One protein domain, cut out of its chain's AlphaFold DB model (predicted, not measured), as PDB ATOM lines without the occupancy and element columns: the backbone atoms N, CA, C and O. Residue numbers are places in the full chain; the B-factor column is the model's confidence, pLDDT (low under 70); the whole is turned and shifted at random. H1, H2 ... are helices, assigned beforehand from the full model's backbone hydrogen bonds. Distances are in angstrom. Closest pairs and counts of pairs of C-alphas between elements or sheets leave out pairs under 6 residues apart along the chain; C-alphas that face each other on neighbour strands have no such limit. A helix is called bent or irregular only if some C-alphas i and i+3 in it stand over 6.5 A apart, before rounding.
ATOM      1  N   ASN A 109      -6.819 -12.804 119.454       68.06
ATOM      2  CA  ASN A 109      -7.644 -12.469 120.624       68.06
ATOM      3  C   ASN A 109      -9.023 -13.155 120.647       68.06
ATOM      4  O   ASN A 109      -9.522 -13.502 121.714       68.06
ATOM      5  N   GLU A 110      -9.624 -13.402 119.484       70.19
ATOM      6  CA  GLU A 110     -10.966 -13.981 119.337       70.19
ATOM      7  C   GLU A 110     -11.121 -15.410 119.901       70.19
ATOM      8  O   GLU A 110     -12.232 -15.807 120.256       70.19
ATOM      9  N   PHE A 111     -10.034 -16.183 119.995       74.81
ATOM     10  CA  PHE A 111     -10.027 -17.514 120.626       74.81
ATOM     11  C   PHE A 111      -9.181 -17.550 121.898       74.81
ATOM     12  O   PHE A 111      -9.516 -18.279 122.833       74.81
ATOM     13  N   VAL A 112      -8.143 -16.712 121.965       83.31
ATOM     14  CA  VAL A 112      -7.296 -16.571 123.153       83.31
ATOM     15  C   VAL A 112      -8.111 -16.077 124.344       83.31
ATOM     16  O   VAL A 112      -7.998 -16.648 125.421       83.31
ATOM     17  N   GLN A 113      -8.977 -15.074 124.172       88.00
ATOM     18  CA  GLN A 113      -9.704 -14.477 125.296       88.00
ATOM     19  C   GLN A 113     -10.740 -15.416 125.936       88.00
ATOM     20  O   GLN A 113     -10.753 -15.521 127.166       88.00
ATOM     21  N   PRO A 114     -11.569 -16.157 125.172       87.19
ATOM     22  CA  PRO A 114     -12.390 -17.218 125.747       87.19
ATOM     23  C   PRO A 114     -11.555 -18.300 126.440       87.19
ATOM     24  O   PRO A 114     -11.910 -18.710 127.542       87.19
ATOM     25  N   ALA A 115     -10.436 -18.737 125.852       85.62
ATOM     26  CA  ALA A 115      -9.570 -19.746 126.466       85.62
ATOM     27  C   ALA A 115      -8.914 -19.248 127.769       85.62
ATOM     28  O   ALA A 115      -8.849 -19.984 128.753       85.62
ATOM     29  N   ALA A 116      -8.494 -17.981 127.801       89.88
ATOM     30  CA  ALA A 116      -7.884 -17.337 128.958       89.88
ATOM     31  C   ALA A 116      -8.858 -17.197 130.133       89.88
ATOM     32  O   ALA A 116      -8.422 -17.269 131.276       89.88
ATOM     33  N   SER A 117     -10.166 -17.069 129.877       92.25
ATOM     34  CA  SER A 117     -11.150 -16.841 130.945       92.25
ATOM     35  C   SER A 117     -11.124 -17.898 132.057       92.25
ATOM     36  O   SER A 117     -11.175 -17.534 133.226       92.25
ATOM     37  N   LEU A 118     -10.982 -19.188 131.728       92.06
ATOM     38  CA  LEU A 118     -10.879 -20.238 132.751       92.06
ATOM     39  C   LEU A 118      -9.528 -20.176 133.468       92.06
ATOM     40  O   LEU A 118      -9.458 -20.339 134.681       92.06
ATOM     41  N   LEU A 119      -8.450 -19.938 132.719       91.62
ATOM     42  CA  LEU A 119      -7.099 -19.872 133.272       91.62
ATOM     43  C   LEU A 119      -6.948 -18.719 134.271       91.62
ATOM     44  O   LEU A 119      -6.337 -18.901 135.318       91.62
ATOM     45  N   GLU A 120      -7.513 -17.553 133.959       91.50
ATOM     46  CA  GLU A 120      -7.542 -16.386 134.844       91.50
ATOM     47  C   GLU A 120      -8.262 -16.702 136.152       91.50
ATOM     48  O   GLU A 120      -7.736 -16.412 137.222       91.50
ATOM     49  N   MET A 121      -9.416 -17.370 136.078       89.00
ATOM     50  CA  MET A 121     -10.141 -17.805 137.271       89.00
ATOM     51  C   MET A 121      -9.299 -18.766 138.109       89.00
ATOM     52  O   MET A 121      -9.182 -18.572 139.313       89.00
ATOM     53  N   LEU A 122      -8.685 -19.774 137.483       90.00
ATOM     54  CA  LEU A 122      -7.883 -20.779 138.187       90.00
ATOM     55  C   LEU A 122      -6.618 -20.203 138.834       90.00
ATOM     56  O   LEU A 122      -6.204 -20.691 139.880       90.00
ATOM     57  N   ARG A 123      -5.978 -19.213 138.201       88.94
ATOM     58  CA  ARG A 123      -4.722 -18.624 138.690       88.94
ATOM     59  C   ARG A 123      -4.933 -17.491 139.683       88.94
ATOM     60  O   ARG A 123      -4.174 -17.383 140.637       88.94
ATOM     61  N   ASN A 124      -5.926 -16.645 139.426       81.56
ATOM     62  CA  ASN A 124      -6.059 -15.343 140.076       81.56
ATOM     63  C   ASN A 124      -7.389 -15.190 140.832       81.56
ATOM     64  O   ASN A 124      -7.614 -14.156 141.456       81.56
ATOM     65  N   GLY A 125      -8.301 -16.162 140.742       69.19
ATOM     66  CA  GLY A 125      -9.624 -16.076 141.353       69.19
ATOM     67  C   GLY A 125      -9.686 -16.692 142.750       69.19
ATOM     68  O   GLY A 125      -9.349 -17.858 142.933       69.19
ATOM     69  N   ASP A 126     -10.240 -15.948 143.709       70.75
ATOM     70  CA  ASP A 126     -10.854 -16.520 144.914       70.75
ATOM     71  C   ASP A 126     -12.282 -16.964 144.553       70.75
ATOM     72  O   ASP A 126     -13.256 -16.207 144.649       70.75
ATOM     73  N   ILE A 127     -12.392 -18.153 143.952       67.62
ATOM     74  CA  ILE A 127     -13.619 -18.577 143.268       67.62
ATOM     75  C   ILE A 127     -14.685 -18.967 144.290       67.62
ATOM     76  O   ILE A 127     -14.745 -20.096 144.774       67.62
ATOM     77  N   LYS A 128     -15.611 -18.041 144.537       83.88
ATOM     78  CA  LYS A 128     -16.895 -18.339 145.172       83.88
ATOM     79  C   LYS A 128     -17.862 -18.845 144.112       83.88
ATOM     80  O   LYS A 128     -18.248 -18.097 143.212       83.88
ATOM     81  N   PHE A 129     -18.248 -20.115 144.212       90.50
ATOM     82  CA  PHE A 129     -19.206 -20.705 143.282       90.50
ATOM     83  C   PHE A 129     -20.533 -19.943 143.305       90.50
ATOM     84  O   PHE A 129     -21.069 -19.620 144.366       90.50
ATOM     85  N   VAL A 130     -21.075 -19.673 142.118       92.12
ATOM     86  CA  VAL A 130     -22.328 -18.915 141.961       92.12
ATOM     87  C   VAL A 130     -23.555 -19.815 141.771       92.12
ATOM     88  O   VAL A 130     -24.656 -19.302 141.596       92.12
ATOM     89  N   PHE A 131     -23.375 -21.143 141.824       92.81
ATOM     90  CA  PHE A 131     -24.423 -22.173 141.936       92.81
ATOM     91  C   PHE A 131     -25.663 -21.972 141.044       92.81
ATOM     92  O   PHE A 131     -26.801 -22.138 141.470       92.81
ATOM     93  N   GLY A 132     -25.456 -21.609 139.784       91.75
ATOM     94  CA  GLY A 132     -26.507 -21.476 138.778       91.75
ATOM     95  C   GLY A 132     -27.045 -20.060 138.578       91.75
ATOM     96  O   GLY A 132     -27.867 -19.852 137.685       91.75
ATOM     97  N   ARG A 133     -26.576 -19.058 139.334       91.44
ATOM     98  CA  ARG A 133     -27.041 -17.666 139.182       91.44
ATOM     99  C   ARG A 133     -26.783 -17.088 137.790       91.44
ATOM    100  O   ARG A 133     -27.572 -16.262 137.330       91.44
ATOM    101  N   SER A 134     -25.741 -17.538 137.086       91.75
ATOM    102  CA  SER A 134     -25.520 -17.115 135.695       91.75
ATOM    103  C   SER A 134     -26.521 -17.731 134.710       91.75
ATOM    104  O   SER A 134     -26.822 -17.152 133.671       91.75
ATOM    105  N   TYR A 135     -27.125 -18.872 135.045       92.25
ATOM    106  CA  TYR A 135     -28.195 -19.458 134.237       92.25
ATOM    107  C   TYR A 135     -29.549 -18.801 134.517       92.25
ATOM    108  O   TYR A 135     -30.390 -18.736 133.625       92.25
ATOM    109  N   LEU A 136     -29.758 -18.223 135.706       89.88
ATOM    110  CA  LEU A 136     -30.971 -17.445 135.985       89.88
ATOM    111  C   LEU A 136     -31.092 -16.225 135.062       89.88
ATOM    112  O   LEU A 136     -32.172 -15.964 134.532       89.88
ATOM    113  N   SER A 137     -29.981 -15.534 134.778       84.25
ATOM    114  CA  SER A 137     -29.973 -14.425 133.808       84.25
ATOM    115  C   SER A 137     -30.266 -14.893 132.372       84.25
ATOM    116  O   SER A 137     -30.694 -14.102 131.531       84.25
ATOM    117  N   THR A 138     -30.135 -16.195 132.094       88.25
ATOM    118  CA  THR A 138     -30.445 -16.790 130.787       88.25
ATOM    119  C   THR A 138     -31.953 -16.904 130.532       88.25
ATOM    120  O   THR A 138     -32.380 -16.761 129.387       88.25
ATOM    121  N   ILE A 139     -32.779 -17.091 131.570       86.44
ATOM    122  CA  ILE A 139     -34.242 -17.270 131.439       86.44
ATOM    123  C   ILE A 139     -34.891 -16.051 130.772       86.44
ATOM    124  O   ILE A 139     -35.729 -16.185 129.880       86.44
ATOM    125  N   GLY A 140     -34.478 -14.850 131.177       82.06
ATOM    126  CA  GLY A 140     -34.992 -13.601 130.624       82.06
ATOM    127  C   GLY A 140     -34.271 -13.120 129.365       82.06
ATOM    128  O   GLY A 140     -34.745 -12.183 128.724       82.06
ATOM    129  N   ALA A 141     -33.164 -13.750 128.966       85.44
ATOM    130  CA  ALA A 141     -32.348 -13.297 127.841       85.44
ATOM    131  C   ALA A 141     -33.114 -13.139 126.506       85.44
ATOM    132  O   ALA A 141     -32.862 -12.157 125.807       85.44
ATOM    133  N   PRO A 142     -34.081 -14.004 126.130       85.69
ATOM    134  CA  PRO A 142     -34.847 -13.819 124.892       85.69
ATOM    135  C   PRO A 142     -35.677 -12.526 124.847       85.69
ATOM    136  O   PRO A 142     -35.848 -11.921 123.783       85.69
ATOM    137  N   ILE A 143     -36.211 -12.101 125.998       85.19
ATOM    138  CA  ILE A 143     -37.192 -11.016 126.113       85.19
ATOM    139  C   ILE A 143     -36.662  -9.984 127.121       85.19
ATOM    140  O   ILE A 143     -36.764 -10.208 128.326       85.19
ATOM    141  N   PRO A 144     -36.166  -8.814 126.667       78.31
ATOM    142  CA  PRO A 144     -35.533  -7.820 127.539       78.31
ATOM    143  C   PRO A 144     -36.384  -7.390 128.733       78.31
ATOM    144  O   PRO A 144     -35.843  -7.107 129.795       78.31
ATOM    145  N   PHE A 145     -37.709  -7.359 128.576       82.50
ATOM    146  CA  PHE A 145     -38.624  -7.052 129.673       82.50
ATOM    147  C   PHE A 145     -38.568  -8.104 130.788       82.50
ATOM    148  O   PHE A 145     -38.446  -7.748 131.953       82.50
ATOM    149  N   ILE A 146     -38.576  -9.391 130.429       81.94
ATOM    150  CA  ILE A 146     -38.459 -10.496 131.388       81.94
ATOM    151  C   ILE A 146     -37.065 -10.502 132.017       81.94
ATOM    152  O   ILE A 146     -36.950 -10.711 133.218       81.94
ATOM    153  N   SER A 147     -36.016 -10.196 131.240       81.12
ATOM    154  CA  SER A 147     -34.643 -10.072 131.755       81.12
ATOM    155  C   SER A 147     -34.552  -9.156 132.977       81.12
ATOM    156  O   SER A 147     -33.897  -9.515 133.953       81.12
ATOM    157  N   ARG A 148     -35.299  -8.040 132.991       81.62
ATOM    158  CA  ARG A 148     -35.329  -7.089 134.120       81.62
ATOM    159  C   ARG A 148     -35.743  -7.728 135.446       81.62
ATOM    160  O   ARG A 148     -35.222  -7.327 136.480       81.62
ATOM    161  N   LEU A 149     -36.620  -8.734 135.418       82.75
ATOM    162  CA  LEU A 149     -37.078  -9.447 136.617       82.75
ATOM    163  C   LEU A 149     -35.967 -10.293 137.253       82.75
ATOM    164  O   LEU A 149     -36.005 -10.571 138.447       82.75
ATOM    165  N   PHE A 150     -34.961 -10.677 136.465       80.75
ATOM    166  CA  PHE A 150     -33.856 -11.529 136.895       80.75
ATOM    167  C   PHE A 150     -32.540 -10.763 137.066       80.75
ATOM    168  O   PHE A 150     -31.535 -11.382 137.398       80.75
ATOM    169  N   VAL A 151     -32.520  -9.434 136.891       75.44
ATOM    170  CA  VAL A 151     -31.288  -8.627 137.011       75.44
ATOM    171  C   VAL A 151     -30.675  -8.734 138.409       75.44
ATOM    172  O   VAL A 151     -29.463  -8.854 138.531       75.44
ATOM    173  N   GLN A 152     -31.501  -8.730 139.459       77.06
ATOM    174  CA  GLN A 152     -31.022  -8.779 140.846       77.06
ATOM    175  C   GLN A 152     -30.620 -10.196 141.293       77.06
ATOM    176  O   GLN A 152     -29.678 -10.364 142.063       77.06
ATOM    177  N   ALA A 153     -31.321 -11.224 140.802       81.12
ATOM    178  CA  ALA A 153     -31.035 -12.623 141.131       81.12
ATOM    179  C   ALA A 153     -29.890 -13.210 140.284       81.12
ATOM    180  O   ALA A 153     -29.168 -14.112 140.721       81.12
ATOM    181  N   GLY A 154     -29.731 -12.690 139.067       83.81
ATOM    182  CA  GLY A 154     -28.765 -13.141 138.083       83.81
ATOM    183  C   GLY A 154     -27.323 -12.786 138.426       83.81
ATOM    184  O   GLY A 154     -27.022 -12.032 139.352       83.81
ATOM    185  N   PHE A 155     -26.419 -13.364 137.647       88.88
ATOM    186  CA  PHE A 155     -24.995 -13.066 137.662       88.88
ATOM    187  C   PHE A 155     -24.510 -12.976 136.214       88.88
ATOM    188  O   PHE A 155     -24.809 -13.866 135.416       88.88
ATOM    189  N   ASP A 156     -23.797 -11.906 135.861       90.88
ATOM    190  CA  ASP A 156     -23.153 -11.781 134.550       90.88
ATOM    191  C   ASP A 156     -21.669 -12.149 134.690       90.88
ATOM    192  O   ASP A 156     -20.877 -11.351 135.204       90.88
ATOM    193  N   PRO A 157     -21.268 -13.355 134.249       91.38
ATOM    194  CA  PRO A 157     -19.900 -13.820 134.413       91.38
ATOM    195  C   PRO A 157     -18.911 -13.062 133.517       91.38
ATOM    196  O   PRO A 157     -17.737 -12.941 133.864       91.38
ATOM    197  N   SER A 158     -19.362 -12.523 132.379       90.94
ATOM    198  CA  SER A 158     -18.508 -11.727 131.495       90.94
ATOM    199  C   SER A 158     -18.221 -10.357 132.096       90.94
ATOM    200  O   SER A 158     -17.069  -9.928 132.090       90.94
ATOM    201  N   LEU A 159     -19.236  -9.707 132.672       91.75
ATOM    202  CA  LEU A 159     -19.052  -8.447 133.390       91.75
ATOM    203  C   LEU A 159     -18.179  -8.635 134.635       91.75
ATOM    204  O   LEU A 159     -17.240  -7.872 134.839       91.75
ATOM    205  N   TRP A 160     -18.439  -9.683 135.423       91.56
ATOM    206  CA  TRP A 160     -17.627 -10.007 136.597       91.56
ATOM    207  C   TRP A 160     -16.153 -10.228 136.236       91.56
ATOM    208  O   TRP A 160     -15.275  -9.689 136.909       91.56
ATOM    209  N   ARG A 161     -15.865 -10.961 135.148       91.94
ATOM    210  CA  ARG A 161     -14.490 -11.177 134.669       91.94
ATOM    211  C   ARG A 161     -13.795  -9.853 134.358       91.94
ATOM    212  O   ARG A 161     -12.657  -9.658 134.770       91.94
ATOM    213  N   LEU A 162     -14.476  -8.951 133.649       92.38
ATOM    214  CA  LEU A 162     -13.935  -7.634 133.310       92.38
ATOM    215  C   LEU A 162     -13.676  -6.792 134.563       92.38
ATOM    216  O   LEU A 162     -12.599  -6.234 134.703       92.38
ATOM    217  N   GLN A 163     -14.620  -6.756 135.505       92.50
ATOM    218  CA  GLN A 163     -14.462  -6.012 136.759       92.50
ATOM    219  C   GLN A 163     -13.323  -6.550 137.633       92.50
ATOM    220  O   GLN A 163     -12.650  -5.774 138.303       92.50
ATOM    221  N   THR A 164     -13.124  -7.869 137.633       91.12
ATOM    222  CA  THR A 164     -12.168  -8.536 138.527       91.12
ATOM    223  C   THR A 164     -10.752  -8.538 137.961       91.12
ATOM    224  O   THR A 164      -9.802  -8.335 138.711       91.12
ATOM    225  N   PHE A 165     -10.595  -8.780 136.655       91.19
ATOM    226  CA  PHE A 165      -9.283  -9.043 136.052       91.19
ATOM    227  C   PHE A 165      -8.827  -7.999 135.031       91.19
ATOM    228  O   PHE A 165      -7.627  -7.907 134.802       91.19
ATOM    229  N   HIS A 166      -9.745  -7.240 134.421       92.12
ATOM    230  CA  HIS A 166      -9.434  -6.290 133.338       92.12
ATOM    231  C   HIS A 166     -10.243  -4.979 133.466       92.12
ATOM    232  O   HIS A 166     -10.987  -4.615 132.541       92.12
ATOM    233  N   PRO A 167     -10.187  -4.275 134.620       92.69
ATOM    234  CA  PRO A 167     -10.989  -3.072 134.859       92.69
ATOM    235  C   PRO A 167     -10.684  -1.947 133.859       92.69
ATOM    236  O   PRO A 167     -11.570  -1.167 133.511       92.69
ATOM    237  N   GLU A 168      -9.459  -1.889 133.343       93.31
ATOM    238  CA  GLU A 168      -9.032  -0.958 132.301       93.31
ATOM    239  C   GLU A 168      -9.757  -1.191 130.969       93.31
ATOM    240  O   GLU A 168     -10.150  -0.230 130.308       93.31
ATOM    241  N   VAL A 169     -10.013  -2.452 130.599       90.88
ATOM    242  CA  VAL A 169     -10.786  -2.790 129.393       90.88
ATOM    243  C   VAL A 169     -12.247  -2.388 129.576       90.88
ATOM    244  O   VAL A 169     -12.861  -1.857 128.649       90.88
ATOM    245  N   LEU A 170     -12.804  -2.597 130.772       91.44
ATOM    246  CA  LEU A 170     -14.173  -2.189 131.086       91.44
ATOM    247  C   LEU A 170     -14.344  -0.665 131.032       91.44
ATOM    248  O   LEU A 170     -15.340  -0.184 130.492       91.44
ATOM    249  N   ALA A 171     -13.373   0.087 131.556       90.69
ATOM    250  CA  ALA A 171     -13.416   1.548 131.621       90.69
ATOM    251  C   ALA A 171     -13.503   2.208 130.235       90.69
ATOM    252  O   ALA A 171     -14.167   3.230 130.079       90.69
ATOM    253  N   VAL A 172     -12.889   1.602 129.214       90.62
ATOM    254  CA  VAL A 172     -12.968   2.073 127.819       90.62
ATOM    255  C   VAL A 172     -14.162   1.495 127.045       90.62
ATOM    256  O   VAL A 172     -14.254   1.667 125.831       90.62
ATOM    257  N   GLY A 173     -15.079   0.792 127.721       86.06
ATOM    258  CA  GLY A 173     -16.239   0.144 127.099       86.06
ATOM    259  C   GLY A 173     -15.889  -1.089 126.259       86.06
ATOM    260  O   GLY A 173     -16.653  -1.476 125.374       86.06
ATOM    261  N   GLY A 174     -14.721  -1.690 126.496       85.00
ATOM    262  CA  GLY A 174     -14.272  -2.906 125.833       85.00
ATOM    263  C   GLY A 174     -14.968  -4.165 126.357       85.00
ATOM    264  O   GLY A 174     -15.647  -4.165 127.383       85.00
ATOM    265  N   GLY A 175     -14.779  -5.274 125.643       86.44
ATOM    266  CA  GLY A 175     -15.297  -6.579 126.039       86.44
ATOM    267  C   GLY A 175     -14.339  -7.699 125.660       86.44
ATOM    268  O   GLY A 175     -13.723  -7.666 124.594       86.44
ATOM    269  N   LEU A 176     -14.234  -8.703 126.529       88.38
ATOM    270  CA  LEU A 176     -13.429  -9.901 126.304       88.38
ATOM    271  C   LEU A 176     -14.355 -11.104 126.129       88.38
ATOM    272  O   LEU A 176     -15.325 -11.268 126.871       88.38
ATOM    273  N   GLY A 177     -14.058 -11.955 125.145       87.94
ATOM    274  CA  GLY A 177     -14.825 -13.181 124.923       87.94
ATOM    275  C   GLY A 177     -14.780 -14.086 126.155       87.94
ATOM    276  O   GLY A 177     -13.730 -14.229 126.771       87.94
ATOM    277  N   TYR A 178     -15.899 -14.705 126.518       91.69
ATOM    278  CA  TYR A 178     -16.028 -15.504 127.737       91.69
ATOM    279  C   TYR A 178     -16.438 -16.928 127.381       91.69
ATOM    280  O   TYR A 178     -17.438 -17.122 126.695       91.69
ATOM    281  N   SER A 179     -15.674 -17.928 127.816       92.19
ATOM    282  CA  SER A 179     -15.969 -19.312 127.447       92.19
ATOM    283  C   SER A 179     -17.150 -19.874 128.254       92.19
ATOM    284  O   SER A 179     -17.166 -19.737 129.481       92.19
ATOM    285  N   PRO A 180     -18.097 -20.595 127.622       92.44
ATOM    286  CA  PRO A 180     -19.116 -21.371 128.335       92.44
ATOM    287  C   PRO A 180     -18.523 -22.384 129.310       92.44
ATOM    288  O   PRO A 180     -19.143 -22.723 130.311       92.44
ATOM    289  N   VAL A 181     -17.314 -22.877 129.036       93.69
ATOM    290  CA  VAL A 181     -16.610 -23.799 129.935       93.69
ATOM    291  C   VAL A 181     -16.282 -23.100 131.256       93.69
ATOM    292  O   VAL A 181     -16.493 -23.673 132.322       93.69
ATOM    293  N   SER A 182     -15.845 -21.843 131.194       94.38
ATOM    294  CA  SER A 182     -15.599 -21.003 132.372       94.38
ATOM    295  C   SER A 182     -16.888 -20.713 133.136       94.38
ATOM    296  O   SER A 182     -16.885 -20.647 134.363       94.38
ATOM    297  N   GLU A 183     -18.015 -20.583 132.431       94.56
ATOM    298  CA  GLU A 183     -19.332 -20.477 133.063       94.56
ATOM    299  C   GLU A 183     -19.718 -21.772 133.787       94.56
ATOM    300  O   GLU A 183     -20.133 -21.733 134.941       94.56
ATOM    301  N   GLY A 184     -19.531 -22.934 133.157       95.31
ATOM    302  CA  GLY A 184     -19.717 -24.225 133.819       95.31
ATOM    303  C   GLY A 184     -18.882 -24.326 135.097       95.31
ATOM    304  O   GLY A 184     -19.401 -24.686 136.156       95.31
ATOM    305  N   TYR A 185     -17.615 -23.922 135.017       94.88
ATOM    306  CA  TYR A 185     -16.691 -23.979 136.142       94.88
ATOM    307  C   TYR A 185     -17.091 -23.078 137.319       94.88
ATOM    308  O   TYR A 185     -17.122 -23.545 138.455       94.88
ATOM    309  N   ILE A 186     -17.464 -21.814 137.089       93.69
ATOM    310  CA  ILE A 186     -17.852 -20.912 138.194       93.69
ATOM    311  C   ILE A 186     -19.169 -21.301 138.863       93.69
ATOM    312  O   ILE A 186     -19.413 -20.936 140.010       93.69
ATOM    313  N   ASN A 187     -20.034 -22.042 138.171       95.12
ATOM    314  CA  ASN A 187     -21.279 -22.511 138.763       95.12
ATOM    315  C   ASN A 187     -21.080 -23.799 139.566       95.12
ATOM    316  O   ASN A 187     -21.541 -23.871 140.702       95.12
ATOM    317  N   PHE A 188     -20.410 -24.801 138.985       95.62
ATOM    318  CA  PHE A 188     -20.379 -26.168 139.526       95.62
ATOM    319  C   PHE A 188     -19.006 -26.855 139.408       95.62
ATOM    320  O   PHE A 188     -18.915 -28.084 139.402       95.62
ATOM    321  N   GLY A 189     -17.925 -26.088 139.256       93.69
ATOM    322  CA  GLY A 189     -16.572 -26.613 139.088       93.69
ATOM    323  C   GLY A 189     -16.431 -27.518 137.860       93.69
ATOM    324  O   GLY A 189     -17.049 -27.308 136.813       93.69
ATOM    325  N   ILE A 190     -15.620 -28.569 137.990       94.44
ATOM    326  CA  ILE A 190     -15.348 -29.528 136.903       94.44
ATOM    327  C   ILE A 190     -16.637 -30.189 136.395       94.44
ATOM    328  O   ILE A 190     -16.786 -30.404 135.192       94.44
ATOM    329  N   LEU A 191     -17.605 -30.460 137.279       95.81
ATOM    330  CA  LEU A 191     -18.882 -31.048 136.874       95.81
ATOM    331  C   LEU A 191     -19.629 -30.133 135.896       95.81
ATOM    332  O   LEU A 191     -20.163 -30.601 134.890       95.81
ATOM    333  N   GLY A 192     -19.610 -28.821 136.140       95.31
ATOM    334  CA  GLY A 192     -20.224 -27.848 135.242       95.31
ATOM    335  C   GLY A 192     -19.576 -27.821 133.856       95.31
ATOM    336  O   GLY A 192     -20.294 -27.691 132.863       95.31
ATOM    337  N   ILE A 193     -18.254 -28.023 133.767       94.94
ATOM    338  CA  ILE A 193     -17.533 -28.173 132.490       94.94
ATOM    339  C   ILE A 193     -18.050 -29.388 131.717       94.94
ATOM    340  O   ILE A 193     -18.407 -29.266 130.544       94.94
ATOM    341  N   VAL A 194     -18.111 -30.551 132.372       96.69
ATOM    342  CA  VAL A 194     -18.573 -31.802 131.749       96.69
ATOM    343  C   VAL A 194     -19.992 -31.639 131.215       96.69
ATOM    344  O   VAL A 194     -20.262 -31.986 130.066       96.69
ATOM    345  N   VAL A 195     -20.883 -31.039 132.010       94.81
ATOM    346  CA  VAL A 195     -22.263 -30.755 131.598       94.81
ATOM    347  C   VAL A 195     -22.298 -29.815 130.389       94.81
ATOM    348  O   VAL A 195     -23.020 -30.094 129.433       94.81
ATOM    349  N   HIS A 196     -21.500 -28.741 130.372       92.25
ATOM    350  CA  HIS A 196     -21.467 -27.807 129.238       92.25
ATOM    351  C   HIS A 196     -21.004 -28.485 127.954       92.25
ATOM    352  O   HIS A 196     -21.673 -28.375 126.927       92.25
ATOM    353  N   LEU A 197     -19.899 -29.227 128.001       93.00
ATOM    354  CA  LEU A 197     -19.381 -29.932 126.829       93.00
ATOM    355  C   LEU A 197     -20.359 -31.002 126.336       93.00
ATOM    356  O   LEU A 197     -20.572 -31.128 125.127       93.00
ATOM    357  N   PHE A 198     -21.015 -31.716 127.256       95.25
ATOM    358  CA  PHE A 198     -22.071 -32.658 126.906       95.25
ATOM    359  C   PHE A 198     -23.219 -31.957 126.174       95.25
ATOM    360  O   PHE A 198     -23.607 -32.405 125.099       95.25
ATOM    361  N   VAL A 199     -23.722 -30.831 126.688       92.38
ATOM    362  CA  VAL A 199     -24.797 -30.051 126.050       92.38
ATOM    363  C   VAL A 199     -24.378 -29.551 124.662       92.38
ATOM    364  O   VAL A 199     -25.150 -29.677 123.706       92.38
ATOM    365  N   PHE A 200     -23.147 -29.047 124.529       91.44
ATOM    366  CA  PHE A 200     -22.599 -28.544 123.267       91.44
ATOM    367  C   PHE A 200     -22.424 -29.633 122.199       91.44
ATOM    368  O   PHE A 200     -22.540 -29.331 121.014       91.44
ATOM    369  N   GLY A 201     -22.194 -30.892 122.582       92.62
ATOM    370  CA  GLY A 201     -22.178 -32.022 121.645       92.62
ATOM    371  C   GLY A 201     -23.566 -32.619 121.391       92.62
ATOM    372  O   GLY A 201     -23.945 -32.905 120.251       92.62
ATOM    373  N   TYR A 202     -24.350 -32.789 122.455       95.62
ATOM    374  CA  TYR A 202     -25.636 -33.475 122.428       95.62
ATOM    375  C   TYR A 202     -26.679 -32.710 121.610       95.62
ATOM    376  O   TYR A 202     -27.316 -33.308 120.739       95.62
ATOM    377  N   ILE A 203     -26.838 -31.397 121.826       93.94
ATOM    378  CA  ILE A 203     -27.878 -30.610 121.142       93.94
ATOM    379  C   ILE A 203     -27.673 -30.608 119.617       93.94
ATOM    380  O   ILE A 203     -28.598 -31.028 118.911       93.94
ATOM    381  N   PRO A 204     -26.503 -30.221 119.066       92.75
ATOM    382  CA  PRO A 204     -26.273 -30.304 117.625       92.75
ATOM    383  C   PRO A 204     -26.436 -31.729 117.084       92.75
ATOM    384  O   PRO A 204     -26.997 -31.907 116.003       92.75
ATOM    385  N   GLY A 205     -26.029 -32.749 117.848       94.50
ATOM    386  CA  GLY A 205     -26.205 -34.155 117.481       94.50
ATOM    387  C   GLY A 205     -27.676 -34.562 117.334       94.50
ATOM    388  O   GLY A 205     -28.055 -35.178 116.334       94.50
ATOM    389  N   VAL A 206     -28.531 -34.181 118.286       94.88
ATOM    390  CA  VAL A 206     -29.984 -34.424 118.225       94.88
ATOM    391  C   VAL A 206     -30.612 -33.682 117.047       94.88
ATOM    392  O   VAL A 206     -31.405 -34.259 116.299       94.88
ATOM    393  N   VAL A 207     -30.237 -32.419 116.843       93.12
ATOM    394  CA  VAL A 207     -30.734 -31.581 115.739       93.12
ATOM    395  C   VAL A 207     -30.366 -32.195 114.391       93.12
ATOM    396  O   VAL A 207     -31.220 -32.316 113.509       93.12
ATOM    397  N   TYR A 208     -29.124 -32.652 114.250       93.00
ATOM    398  CA  TYR A 208     -28.634 -33.309 113.048       93.00
ATOM    399  C   TYR A 208     -29.350 -34.639 112.782       93.00
ATOM    400  O   TYR A 208     -29.855 -34.853 111.678       93.00
ATOM    401  N   LYS A 209     -29.498 -35.505 113.796       93.06
ATOM    402  CA  LYS A 209     -30.269 -36.758 113.680       93.06
ATOM    403  C   LYS A 209     -31.717 -36.491 113.264       93.06
ATOM    404  O   LYS A 209     -32.244 -37.158 112.371       93.06
ATOM    405  N   ARG A 210     -32.355 -35.473 113.851       89.81
ATOM    406  CA  ARG A 210     -33.715 -35.060 113.487       89.81
ATOM    407  C   ARG A 210     -33.789 -34.597 112.033       89.81
ATOM    408  O   ARG A 210     -34.696 -35.030 111.326       89.81
ATOM    409  N   PHE A 211     -32.842 -33.784 111.570       90.31
ATOM    410  CA  PHE A 211     -32.759 -33.378 110.165       90.31
ATOM    411  C   PHE A 211     -32.631 -34.586 109.224       90.31
ATOM    412  O   PHE A 211     -33.362 -34.672 108.237       90.31
ATOM    413  N   LEU A 212     -31.773 -35.558 109.557       89.25
ATOM    414  CA  LEU A 212     -31.624 -36.780 108.763       89.25
ATOM    415  C   LEU A 212     -32.920 -37.598 108.692       89.25
ATOM    416  O   LEU A 212     -33.262 -38.075 107.611       89.25
ATOM    417  N   SER A 213     -33.657 -37.707 109.804       90.94
ATOM    418  CA  SER A 213     -34.941 -38.426 109.859       90.94
ATOM    419  C   SER A 213     -36.088 -37.715 109.127       90.94
ATOM    420  O   SER A 213     -36.969 -38.364 108.569       90.94
ATOM    421  N   LYS A 214     -36.103 -36.376 109.119       84.50
ATOM    422  CA  LYS A 214     -37.211 -35.559 108.603       84.50
ATOM    423  C   LYS A 214     -36.671 -34.427 107.740       84.50
ATOM    424  O   LYS A 214     -36.700 -33.280 108.163       84.50
ATOM    425  N   LYS A 215     -36.240 -34.735 106.511       81.94
ATOM    426  CA  LYS A 215     -35.647 -33.779 105.547       81.94
ATOM    427  C   LYS A 215     -36.664 -32.775 104.974       81.94
ATOM    428  O   LYS A 215     -37.035 -32.792 103.793       81.94
ATOM    429  N   ASN A 216     -37.154 -31.884 105.827       81.69
ATOM    430  CA  ASN A 216     -38.044 -30.785 105.462       81.69
ATOM    431  C   ASN A 216     -37.362 -29.422 105.664       81.69
ATOM    432  O   ASN A 216     -36.345 -29.312 106.347       81.69
ATOM    433  N   VAL A 217     -37.929 -28.374 105.062       79.25
ATOM    434  CA  VAL A 217     -37.354 -27.016 105.090       79.25
ATOM    435  C   VAL A 217     -37.210 -26.501 106.526       79.25
ATOM    436  O   VAL A 217     -36.184 -25.924 106.861       79.25
ATOM    437  N   GLY A 218     -38.180 -26.781 107.401       82.31
ATOM    438  CA  GLY A 218     -38.105 -26.389 108.811       82.31
ATOM    439  C   GLY A 218     -36.924 -27.027 109.548       82.31
ATOM    440  O   GLY A 218     -36.192 -26.338 110.244       82.31
ATOM    441  N   SER A 219     -36.688 -28.327 109.368       85.94
ATOM    442  CA  SER A 219     -35.553 -29.029 109.985       85.94
ATOM    443  C   SER A 219     -34.200 -28.536 109.463       85.94
ATOM    444  O   SER A 219     -33.253 -28.428 110.234       85.94
ATOM    445  N   LEU A 220     -34.130 -28.186 108.174       86.44
ATOM    446  CA  LEU A 220     -32.938 -27.631 107.544       86.44
ATOM    447  C   LEU A 220     -32.638 -26.224 108.078       86.44
ATOM    448  O   LEU A 220     -31.494 -25.938 108.417       86.44
ATOM    449  N   LEU A 221     -33.658 -25.368 108.205       85.62
ATOM    450  CA  LEU A 221     -33.514 -24.031 108.790       85.62
ATOM    451  C   LEU A 221     -33.073 -24.094 110.250       85.62
ATOM    452  O   LEU A 221     -32.224 -23.315 110.670       85.62
ATOM    453  N   PHE A 222     -33.621 -25.042 111.008       88.56
ATOM    454  CA  PHE A 222     -33.240 -25.243 112.399       88.56
ATOM    455  C   PHE A 222     -31.779 -25.696 112.526       88.56
ATOM    456  O   PHE A 222     -31.035 -25.142 113.330       88.56
ATOM    457  N   LEU A 223     -31.341 -26.638 111.681       90.44
ATOM    458  CA  LEU A 223     -29.941 -27.061 111.609       90.44
ATOM    459  C   LEU A 223     -29.014 -25.896 111.224       90.44
ATOM    460  O   LEU A 223     -27.990 -25.689 111.873       90.44
ATOM    461  N   ALA A 224     -29.389 -25.121 110.203       87.25
ATOM    462  CA  ALA A 224     -28.621 -23.969 109.739       87.25
ATOM    463  C   ALA A 224     -28.514 -22.858 110.789       87.25
ATOM    464  O   ALA A 224     -27.473 -22.217 110.875       87.25
ATOM    465  N   GLY A 225     -29.546 -22.657 111.614       86.81
ATOM    466  CA  GLY A 225     -29.502 -21.708 112.727       86.81
ATOM    467  C   GLY A 225     -28.642 -22.189 113.899       86.81
ATOM    468  O   GLY A 225     -27.949 -21.396 114.525       86.81
ATOM    469  N   ILE A 226     -28.649 -23.490 114.195       89.75
ATOM    470  CA  ILE A 226     -27.950 -24.044 115.365       89.75
ATOM    471  C   ILE A 226     -26.446 -24.202 115.141       89.75
ATOM    472  O   ILE A 226     -25.674 -23.918 116.052       89.75
ATOM    473  N   LEU A 227     -26.008 -24.643 113.958       87.00
ATOM    474  CA  LEU A 227     -24.596 -24.979 113.744       87.00
ATOM    475  C   LEU A 227     -23.637 -23.789 113.945       87.00
ATOM    476  O   LEU A 227     -22.715 -23.931 114.747       87.00
ATOM    477  N   PRO A 228     -23.826 -22.612 113.310       84.50
ATOM    478  CA  PRO A 228     -22.916 -21.481 113.503       84.50
ATOM    479  C   PRO A 228     -22.923 -20.965 114.945       84.50
ATOM    480  O   PRO A 228     -21.884 -20.575 115.473       84.50
ATOM    481  N   LEU A 229     -24.085 -21.017 115.602       87.94
ATOM    482  CA  LEU A 229     -24.213 -20.642 117.000       87.94
ATOM    483  C   LEU A 229     -23.389 -21.574 117.895       87.94
ATOM    484  O   LEU A 229     -22.563 -21.090 118.648       87.94
ATOM    485  N   PHE A 230     -23.569 -22.893 117.827       89.06
ATOM    486  CA  PHE A 230     -22.852 -23.809 118.724       89.06
ATOM    487  C   PHE A 230     -21.359 -23.940 118.390       89.06
ATOM    488  O   PHE A 230     -20.553 -24.102 119.302       89.06
ATOM    489  N   MET A 231     -20.981 -23.865 117.110       83.75
ATOM    490  CA  MET A 231     -19.599 -24.112 116.673       83.75
ATOM    491  C   MET A 231     -18.706 -22.864 116.666       83.75
ATOM    492  O   MET A 231     -17.491 -23.008 116.581       83.75
ATOM    493  N   LEU A 232     -19.271 -21.652 116.718       81.44
ATOM    494  CA  LEU A 232     -18.489 -20.410 116.690       81.44
ATOM    495  C   LEU A 232     -18.895 -19.452 117.803       81.44
ATOM    496  O   LEU A 232     -18.119 -19.213 118.725       81.44
ATOM    497  N   ASP A 233     -20.102 -18.896 117.713       84.38
ATOM    498  CA  ASP A 233     -20.539 -17.788 118.569       84.38
ATOM    499  C   ASP A 233     -20.682 -18.224 120.030       84.38
ATOM    500  O   ASP A 233     -20.331 -17.499 120.954       84.38
ATOM    501  N   GLY A 234     -21.178 -19.438 120.228       87.31
ATOM    502  CA  GLY A 234     -21.439 -20.021 121.525       87.31
ATOM    503  C   GLY A 234     -20.173 -20.372 122.270       87.31
ATOM    504  O   GLY A 234     -20.176 -20.277 123.479       87.31
ATOM    505  N   MET A 235     -19.066 -20.668 121.590       87.00
ATOM    506  CA  MET A 235     -17.796 -20.987 122.255       87.00
ATOM    507  C   MET A 235     -17.099 -19.765 122.881       87.00
ATOM    508  O   MET A 235     -16.082 -19.914 123.556       87.00
ATOM    509  N   ARG A 236     -17.620 -18.555 122.648       86.94
ATOM    510  CA  ARG A 236     -16.992 -17.273 123.014       86.94
ATOM    511  C   ARG A 236     -17.893 -16.351 123.838       86.94
ATOM    512  O   ARG A 236     -17.524 -15.200 124.073       86.94
ATOM    513  N   ILE A 237     -19.066 -16.827 124.246       90.00
ATOM    514  CA  ILE A 237     -20.031 -16.075 125.052       90.00
ATOM    515  C   ILE A 237     -20.596 -16.941 126.180       90.00
ATOM    516  O   ILE A 237     -20.625 -18.163 126.078       90.00
ATOM    517  N   HIS A 238     -21.105 -16.297 127.228       91.88
ATOM    518  CA  HIS A 238     -21.859 -16.957 128.294       91.88
ATOM    519  C   HIS A 238     -23.314 -17.262 127.873       91.88
ATOM    520  O   HIS A 238     -23.807 -16.779 126.847       91.88
ATOM    521  N   SER A 239     -24.026 -18.028 128.694       92.31
ATOM    522  CA  SER A 239     -25.327 -18.643 128.407       92.31
ATOM    523  C   SER A 239     -26.444 -17.637 128.125       92.31
ATOM    524  O   SER A 239     -27.210 -17.820 127.178       92.31
ATOM    525  N   ALA A 240     -26.514 -16.526 128.861       90.44
ATOM    526  CA  ALA A 240     -27.507 -15.485 128.595       90.44
ATOM    527  C   ALA A 240     -27.290 -14.832 127.217       90.44
ATOM    528  O   ALA A 240     -28.212 -14.778 126.400       90.44
ATOM    529  N   SER A 241     -26.055 -14.436 126.898       89.69
ATOM    530  CA  SER A 241     -25.694 -13.943 125.561       89.69
ATOM    531  C   SER A 241     -25.933 -14.982 124.462       89.69
ATOM    532  O   SER A 241     -26.396 -14.636 123.371       89.69
ATOM    533  N   PHE A 242     -25.665 -16.257 124.748       91.50
ATOM    534  CA  PHE A 242     -25.939 -17.372 123.849       91.50
ATOM    535  C   PHE A 242     -27.422 -17.460 123.500       91.50
ATOM    536  O   PHE A 242     -27.780 -17.439 122.323       91.50
ATOM    537  N   VAL A 243     -28.296 -17.501 124.505       90.31
ATOM    538  CA  VAL A 243     -29.745 -17.614 124.310       90.31
ATOM    539  C   VAL A 243     -30.324 -16.361 123.652       90.31
ATOM    540  O   VAL A 243     -31.175 -16.476 122.766       90.31
ATOM    541  N   TYR A 244     -29.830 -15.174 124.005       88.12
ATOM    542  CA  TYR A 244     -30.195 -13.925 123.334       88.12
ATOM    543  C   TYR A 244     -29.900 -13.987 121.828       88.12
ATOM    544  O   TYR A 244     -30.792 -13.772 121.003       88.12
ATOM    545  N   LYS A 245     -28.661 -14.337 121.448       87.00
ATOM    546  CA  LYS A 245     -28.277 -14.463 120.035       87.00
ATOM    547  C   LYS A 245     -29.041 -15.585 119.346       87.00
ATOM    548  O   LYS A 245     -29.507 -15.405 118.222       87.00
ATOM    549  N   TRP A 246     -29.202 -16.729 120.011       86.81
ATOM    550  CA  TRP A 246     -29.941 -17.862 119.466       86.81
ATOM    551  C   TRP A 246     -31.350 -17.453 119.073       86.81
ATOM    552  O   TRP A 246     -31.736 -17.621 117.923       86.81
ATOM    553  N   THR A 247     -32.094 -16.863 120.004       84.62
ATOM    554  CA  THR A 247     -33.498 -16.512 119.797       84.62
ATOM    555  C   THR A 247     -33.674 -15.407 118.762       84.62
ATOM    556  O   THR A 247     -34.508 -15.544 117.866       84.62
ATOM    557  N   ARG A 248     -32.865 -14.343 118.827       78.75
ATOM    558  CA  ARG A 248     -33.041 -13.164 117.965       78.75
ATOM    559  C   ARG A 248     -32.408 -13.288 116.589       78.75
ATOM    560  O   ARG A 248     -32.984 -12.804 115.621       78.75
ATOM    561  N   SER A 249     -31.237 -13.907 116.491       76.50
ATOM    562  CA  SER A 249     -30.462 -13.925 115.246       76.50
ATOM    563  C   SER A 249     -30.623 -15.236 114.485       76.50
ATOM    564  O   SER A 249     -30.805 -15.220 113.272       76.50
ATOM    565  N   TYR A 250     -30.603 -16.374 115.183       79.50
ATOM    566  CA  TYR A 250     -30.495 -17.684 114.532       79.50
ATOM    567  C   TYR A 250     -31.818 -18.452 114.438       79.50
ATOM    568  O   TYR A 250     -32.062 -19.154 113.457       79.50
ATOM    569  N   LEU A 251     -32.684 -18.324 115.443       82.81
ATOM    570  CA  LEU A 251     -33.964 -19.026 115.531       82.81
ATOM    571  C   LEU A 251     -35.093 -18.249 114.844       82.81
ATOM    572  O   LEU A 251     -36.063 -18.852 114.389       82.81
ATOM    573  N   MET A 252     -34.957 -16.927 114.712       78.31
ATOM    574  CA  MET A 252     -35.980 -16.058 114.127       78.31
ATOM    575  C   MET A 252     -36.424 -16.488 112.714       78.31
ATOM    576  O   MET A 252     -37.632 -16.598 112.493       78.31
ATOM    577  N   PRO A 253     -35.525 -16.841 111.765       75.06
ATOM    578  CA  PRO A 253     -35.948 -17.331 110.449       75.06
ATOM    579  C   PRO A 253     -36.800 -18.605 110.524       75.06
ATOM    580  O   PRO A 253     -37.728 -18.788 109.734       75.06
ATOM    581  N   TRP A 254     -36.500 -19.484 111.483       81.69
ATOM    582  CA  TRP A 254     -37.257 -20.709 111.717       81.69
ATOM    583  C   TRP A 254     -38.619 -20.424 112.363       81.69
ATOM    584  O   TRP A 254     -39.624 -20.958 111.899       81.69
ATOM    585  N   LEU A 255     -38.683 -19.541 113.366       79.06
ATOM    586  CA  LEU A 255     -39.942 -19.135 114.006       79.06
ATOM    587  C   LEU A 255     -40.898 -18.494 113.002       79.06
ATOM    588  O   LEU A 255     -42.049 -18.909 112.901       79.06
ATOM    589  N   VAL A 256     -40.404 -17.549 112.198       77.75
ATOM    590  CA  VAL A 256     -41.185 -16.919 111.125       77.75
ATOM    591  C   VAL A 256     -41.688 -17.972 110.135       77.75
ATOM    592  O   VAL A 256     -42.849 -17.940 109.734       77.75
ATOM    593  N   PHE A 257     -40.848 -18.946 109.766       76.44
ATOM    594  CA  PHE A 257     -41.258 -20.042 108.890       76.44
ATOM    595  C   PHE A 257     -42.387 -20.892 109.493       76.44
ATOM    596  O   PHE A 257     -43.345 -21.209 108.787       76.44
ATOM    597  N   VAL A 258     -42.295 -21.242 110.778       79.25
ATOM    598  CA  VAL A 258     -43.315 -22.034 111.483       79.25
ATOM    599  C   VAL A 258     -44.628 -21.262 111.610       79.25
ATOM    600  O   VAL A 258     -45.674 -21.820 111.293       79.25
ATOM    601  N   ILE A 259     -44.581 -19.983 111.998       80.81
ATOM    602  CA  ILE A 259     -45.771 -19.127 112.147       80.81
ATOM    603  C   ILE A 259     -46.493 -18.974 110.806       80.81
ATOM    604  O   ILE A 259     -47.695 -19.215 110.718       80.81
ATOM    605  N   ILE A 260     -45.760 -18.643 109.739       75.81
ATOM    606  CA  ILE A 260     -46.336 -18.537 108.394       75.81
ATOM    607  C   ILE A 260     -46.938 -19.882 107.971       75.81
ATOM    608  O   ILE A 260     -48.057 -19.923 107.466       75.81
ATOM    609  N   GLY A 261     -46.219 -20.987 108.195       74.38
ATOM    610  CA  GLY A 261     -46.711 -22.330 107.895       74.38
ATOM    611  C   GLY A 261     -48.030 -22.651 108.601       74.38
ATOM    612  O   GLY A 261     -48.944 -23.161 107.956       74.38
ATOM    613  N   ALA A 262     -48.145 -22.294 109.882       77.88
ATOM    614  CA  ALA A 262     -49.354 -22.486 110.678       77.88
ATOM    615  C   ALA A 262     -50.536 -21.643 110.164       77.88
ATOM    616  O   ALA A 262     -51.641 -22.161 110.008       77.88
ATOM    617  N   ILE A 263     -50.305 -20.370 109.822       77.81
ATOM    618  CA  ILE A 263     -51.340 -19.491 109.251       77.81
ATOM    619  C   ILE A 263     -51.854 -20.058 107.918       77.81
ATOM    620  O   ILE A 263     -53.062 -20.139 107.691       77.81
ATOM    621  N   TYR A 264     -50.953 -20.518 107.043       75.75
ATOM    622  CA  TYR A 264     -51.345 -21.115 105.764       75.75
ATOM    623  C   TYR A 264     -52.118 -22.428 105.922       75.75
ATOM    624  O   TYR A 264     -53.046 -22.668 105.146       75.75
ATOM    625  N   SER A 265     -51.765 -23.283 106.890       73.38
ATOM    626  CA  SER A 265     -52.521 -24.519 107.130       73.38
ATOM    627  C   SER A 265     -53.940 -24.235 107.612       73.38
ATOM    628  O   SER A 265     -54.874 -24.842 107.093       73.38
ATOM    629  N   VAL A 266     -54.114 -23.259 108.510       74.50
ATOM    630  CA  VAL A 266     -55.437 -22.847 109.009       74.50
ATOM    631  C   VAL A 266     -56.304 -22.302 107.870       74.50
ATOM    632  O   VAL A 266     -57.436 -22.753 107.688       74.50
ATOM    633  N   ASN A 267     -55.756 -21.412 107.035       74.12
ATOM    634  CA  ASN A 267     -56.483 -20.867 105.883       74.12
ATOM    635  C   ASN A 267     -56.893 -21.961 104.886       74.12
ATOM    636  O   ASN A 267     -57.993 -21.932 104.336       74.12
ATOM    637  N   ARG A 268     -56.029 -22.956 104.649       72.38
ATOM    638  CA  ARG A 268     -56.331 -24.061 103.729       72.38
ATOM    639  C   ARG A 268     -57.443 -24.964 104.261       72.38
ATOM    640  O   ARG A 268     -58.299 -25.381 103.481       72.38
ATOM    641  N   GLU A 269     -57.450 -25.243 105.563       70.81
ATOM    642  CA  GLU A 269     -58.530 -25.993 106.206       70.81
ATOM    643  C   GLU A 269     -59.861 -25.243 106.117       70.81
ATOM    644  O   GLU A 269     -60.857 -25.846 105.715       70.81
ATOM    645  N   GLN A 270     -59.881 -23.933 106.380       68.12
ATOM    646  CA  GLN A 270     -61.084 -23.107 106.223       68.12
ATOM    647  C   GLN A 270     -61.622 -23.133 104.787       68.12
ATOM    648  O   GLN A 270     -62.792 -23.452 104.585       68.12
ATOM    649  N   ILE A 271     -60.767 -22.914 103.780       73.75
ATOM    650  CA  ILE A 271     -61.165 -22.970 102.361       73.75
ATOM    651  C   ILE A 271     -61.715 -24.358 101.993       73.75
ATOM    652  O   ILE A 271     -62.695 -24.469 101.260       73.75
ATOM    653  N   SER A 272     -61.108 -25.432 102.507       72.31
ATOM    654  CA  SER A 272     -61.582 -26.798 102.248       72.31
ATOM    655  C   SER A 272     -62.940 -27.101 102.891       72.31
ATOM    656  O   SER A 272     -63.730 -27.844 102.311       72.31
ATOM    657  N   ARG A 273     -63.231 -26.514 104.063       73.19
ATOM    658  CA  ARG A 273     -64.522 -26.645 104.753       73.19
ATOM    659  C   ARG A 273     -65.625 -25.881 104.023       73.19
ATOM    660  O   ARG A 273     -66.688 -26.455 103.826       73.19
ATOM    661  N   VAL A 274     -65.352 -24.657 103.564       74.19
ATOM    662  CA  VAL A 274     -66.304 -23.858 102.765       74.19
ATOM    663  C   VAL A 274     -66.681 -24.598 101.481       74.19
ATOM    664  O   VAL A 274     -67.860 -24.835 101.243       74.19
ATOM    665  N   LYS A 275     -65.695 -25.110 100.730       73.00
ATOM    666  CA  LYS A 275     -65.962 -25.894  99.511       73.00
ATOM    667  C   LYS A 275     -66.749 -27.184  99.757       73.00
ATOM    668  O   LYS A 275     -67.491 -27.620  98.886       73.00
ATOM    669  N   LYS A 276     -66.566 -27.836 100.913       72.69
ATOM    670  CA  LYS A 276     -67.374 -29.007 101.295       72.69
ATOM    671  C   LYS A 276     -68.809 -28.627 101.663       72.69
ATOM    672  O   LYS A 276     -69.703 -29.412 101.383       72.69
ATOM    673  N   ALA A 277     -69.019 -27.468 102.285       68.38
ATOM    674  CA  ALA A 277     -70.353 -26.976 102.621       68.38
ATOM    675  C   ALA A 277     -71.140 -26.565 101.367       68.38
ATOM    676  O   ALA A 277     -72.304 -26.923 101.250       68.38
ATOM    677  N   GLU A 278     -70.493 -25.903 100.403       71.62
ATOM    678  CA  GLU A 278     -71.098 -25.561  99.105       71.62
ATOM    679  C   GLU A 278     -71.535 -26.816  98.339       71.62
ATOM    680  O   GLU A 278     -72.659 -26.886  97.862       71.62
ATOM    681  N   LYS A 279     -70.694 -27.857  98.317       68.81
ATOM    682  CA  LYS A 279     -70.974 -29.109  97.599       68.81
ATOM    683  C   LYS A 279     -72.048 -30.001  98.243       68.81
ATOM    684  O   LYS A 279     -72.488 -30.954  97.617       68.81
ATOM    685  N   ASN A 280     -72.416 -29.747  99.499       69.50
ATOM    686  CA  ASN A 280     -73.496 -30.465 100.186       69.50
ATOM    687  C   ASN A 280     -74.851 -29.740 100.073       69.50
ATOM    688  O   ASN A 280     -75.857 -30.295 100.501       69.50
ATOM    689  N   ASN A 281     -74.858 -28.508  99.552       63.78
ATOM    690  CA  ASN A 281     -76.055 -27.692  99.340       63.78
ATOM    691  C   ASN A 281     -76.507 -27.667  97.862       63.78
ATOM    692  O   ASN A 281     -77.474 -26.972  97.551       63.78
ATOM    693  N   GLU A 282     -75.817 -28.397  96.980       56.22
ATOM    694  CA  GLU A 282     -76.219 -28.730  95.599       56.22
ATOM    695  C   GLU A 282     -76.787 -30.154  95.549       56.22
ATOM    696  O   GLU A 282     -77.778 -30.362  94.815       56.22
TER     697      GLU A 282
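This is residues 109 to 282 of the 282 residues of an uncharacterized protein of Acetomicrobium mobile (strain ATCC BAA-54 / DSM 13181 / JCM 12221 / NGA) (UniProt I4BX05). You are looking at an irregular body of helices with one long helical arm. In the body H6b, the bent H7 and H8 fold back on one another in turn, H1, H4, H5 and H6a gather toward the end away from H9, H2 packs on residues 239 to 244 of H8 with H3 reached through H2 alone, and residues 262 to 282, of which 262 to 278 belong to H9, stick out beyond the other end. The printed part has 174 residues with nine named helices, H1 to H9 in order, and no named strand; its class is all helix. It is loose, with a radius of gyration of the C-alphas of 21.8 A and spans of 84 by 35 by 29 A, the arm making the length.

Start with H1, residues 109 to 124, which has a kink of 41 degrees near residue 118. H2, residues 133 to 139, and H3, residues 144 to 149, touch only at the corner, closest at C-alphas Ser 137 and Ser 147, 6.7 A apart. H4, residues 157 to 165, and H5, residues 167 to 171, only just touch, with 3 pairs of C-alphas within 8 A, and only at the corner. H6, residues 180 to 213, was assigned by its hydrogen bonds as one helix but is bent, C-alphas 187 and 190 being 9.4 A apart; its arms are H6a, residues 180 to 187, and H6b, residues 190 to 213. H1 touches H6a with residues 117 to 118 alone, closest at C-alphas Leu 118 and Ser 182, 4.8 A. H7, residues 217 to 236, likewise assigned as one helix, is bent, C-alphas 225 and 228 being 6.6 A apart; its arms are H7a, residues 217 to 225, and H7b, residues 228 to 236, itself irregular, with C-alphas 231 and 234 6.6 A apart. H6b and H7a form a hairpin, closest at C-alphas Phe 211 and Ser 219, 5.2 A. H7b forms another with H8, residues 239 to 250, closest at C-alphas Gly 234 and Phe 242, 5.7 A. H2 touches H8, closest at C-alphas Thr 138 and Ala 240, 3.9 A. H9, residues 252 to 278, touches H7a with residues 253 to 258 alone, closest at C-alphas Trp 254 and Leu 221, 5.8 A. Each O i to N i+4 pair is within hydrogen-bond range in H4, H5, H6a, H7a, H8 and H9, against 9 of 12 in H1, 0 of 3 in H2, 1 of 2 in H3, 19 of 20 in H6b and 2 of 5 in H7b; O i to N i+3 gives 3 of 4 in H2 and 2 of 6 in H7b.

Find C-alpha 109 at (-7.644, -12.469, 120.624), where H1 begins its 19.7 A. H6b runs 34.6 A from C-alpha 190 at (-15.348, -29.528, 136.903). H9 runs 39.4 A to C-alpha 278 at (-71.098, -25.561, 99.105).

The C-alphas of Asn 124 and Glu 282, the two farthest apart, are 84.1 A apart. The printed part has no cut and no long link. Look for pLDDT under 70 at residues 109, 125, 127, 270, 277 and 279 to 282.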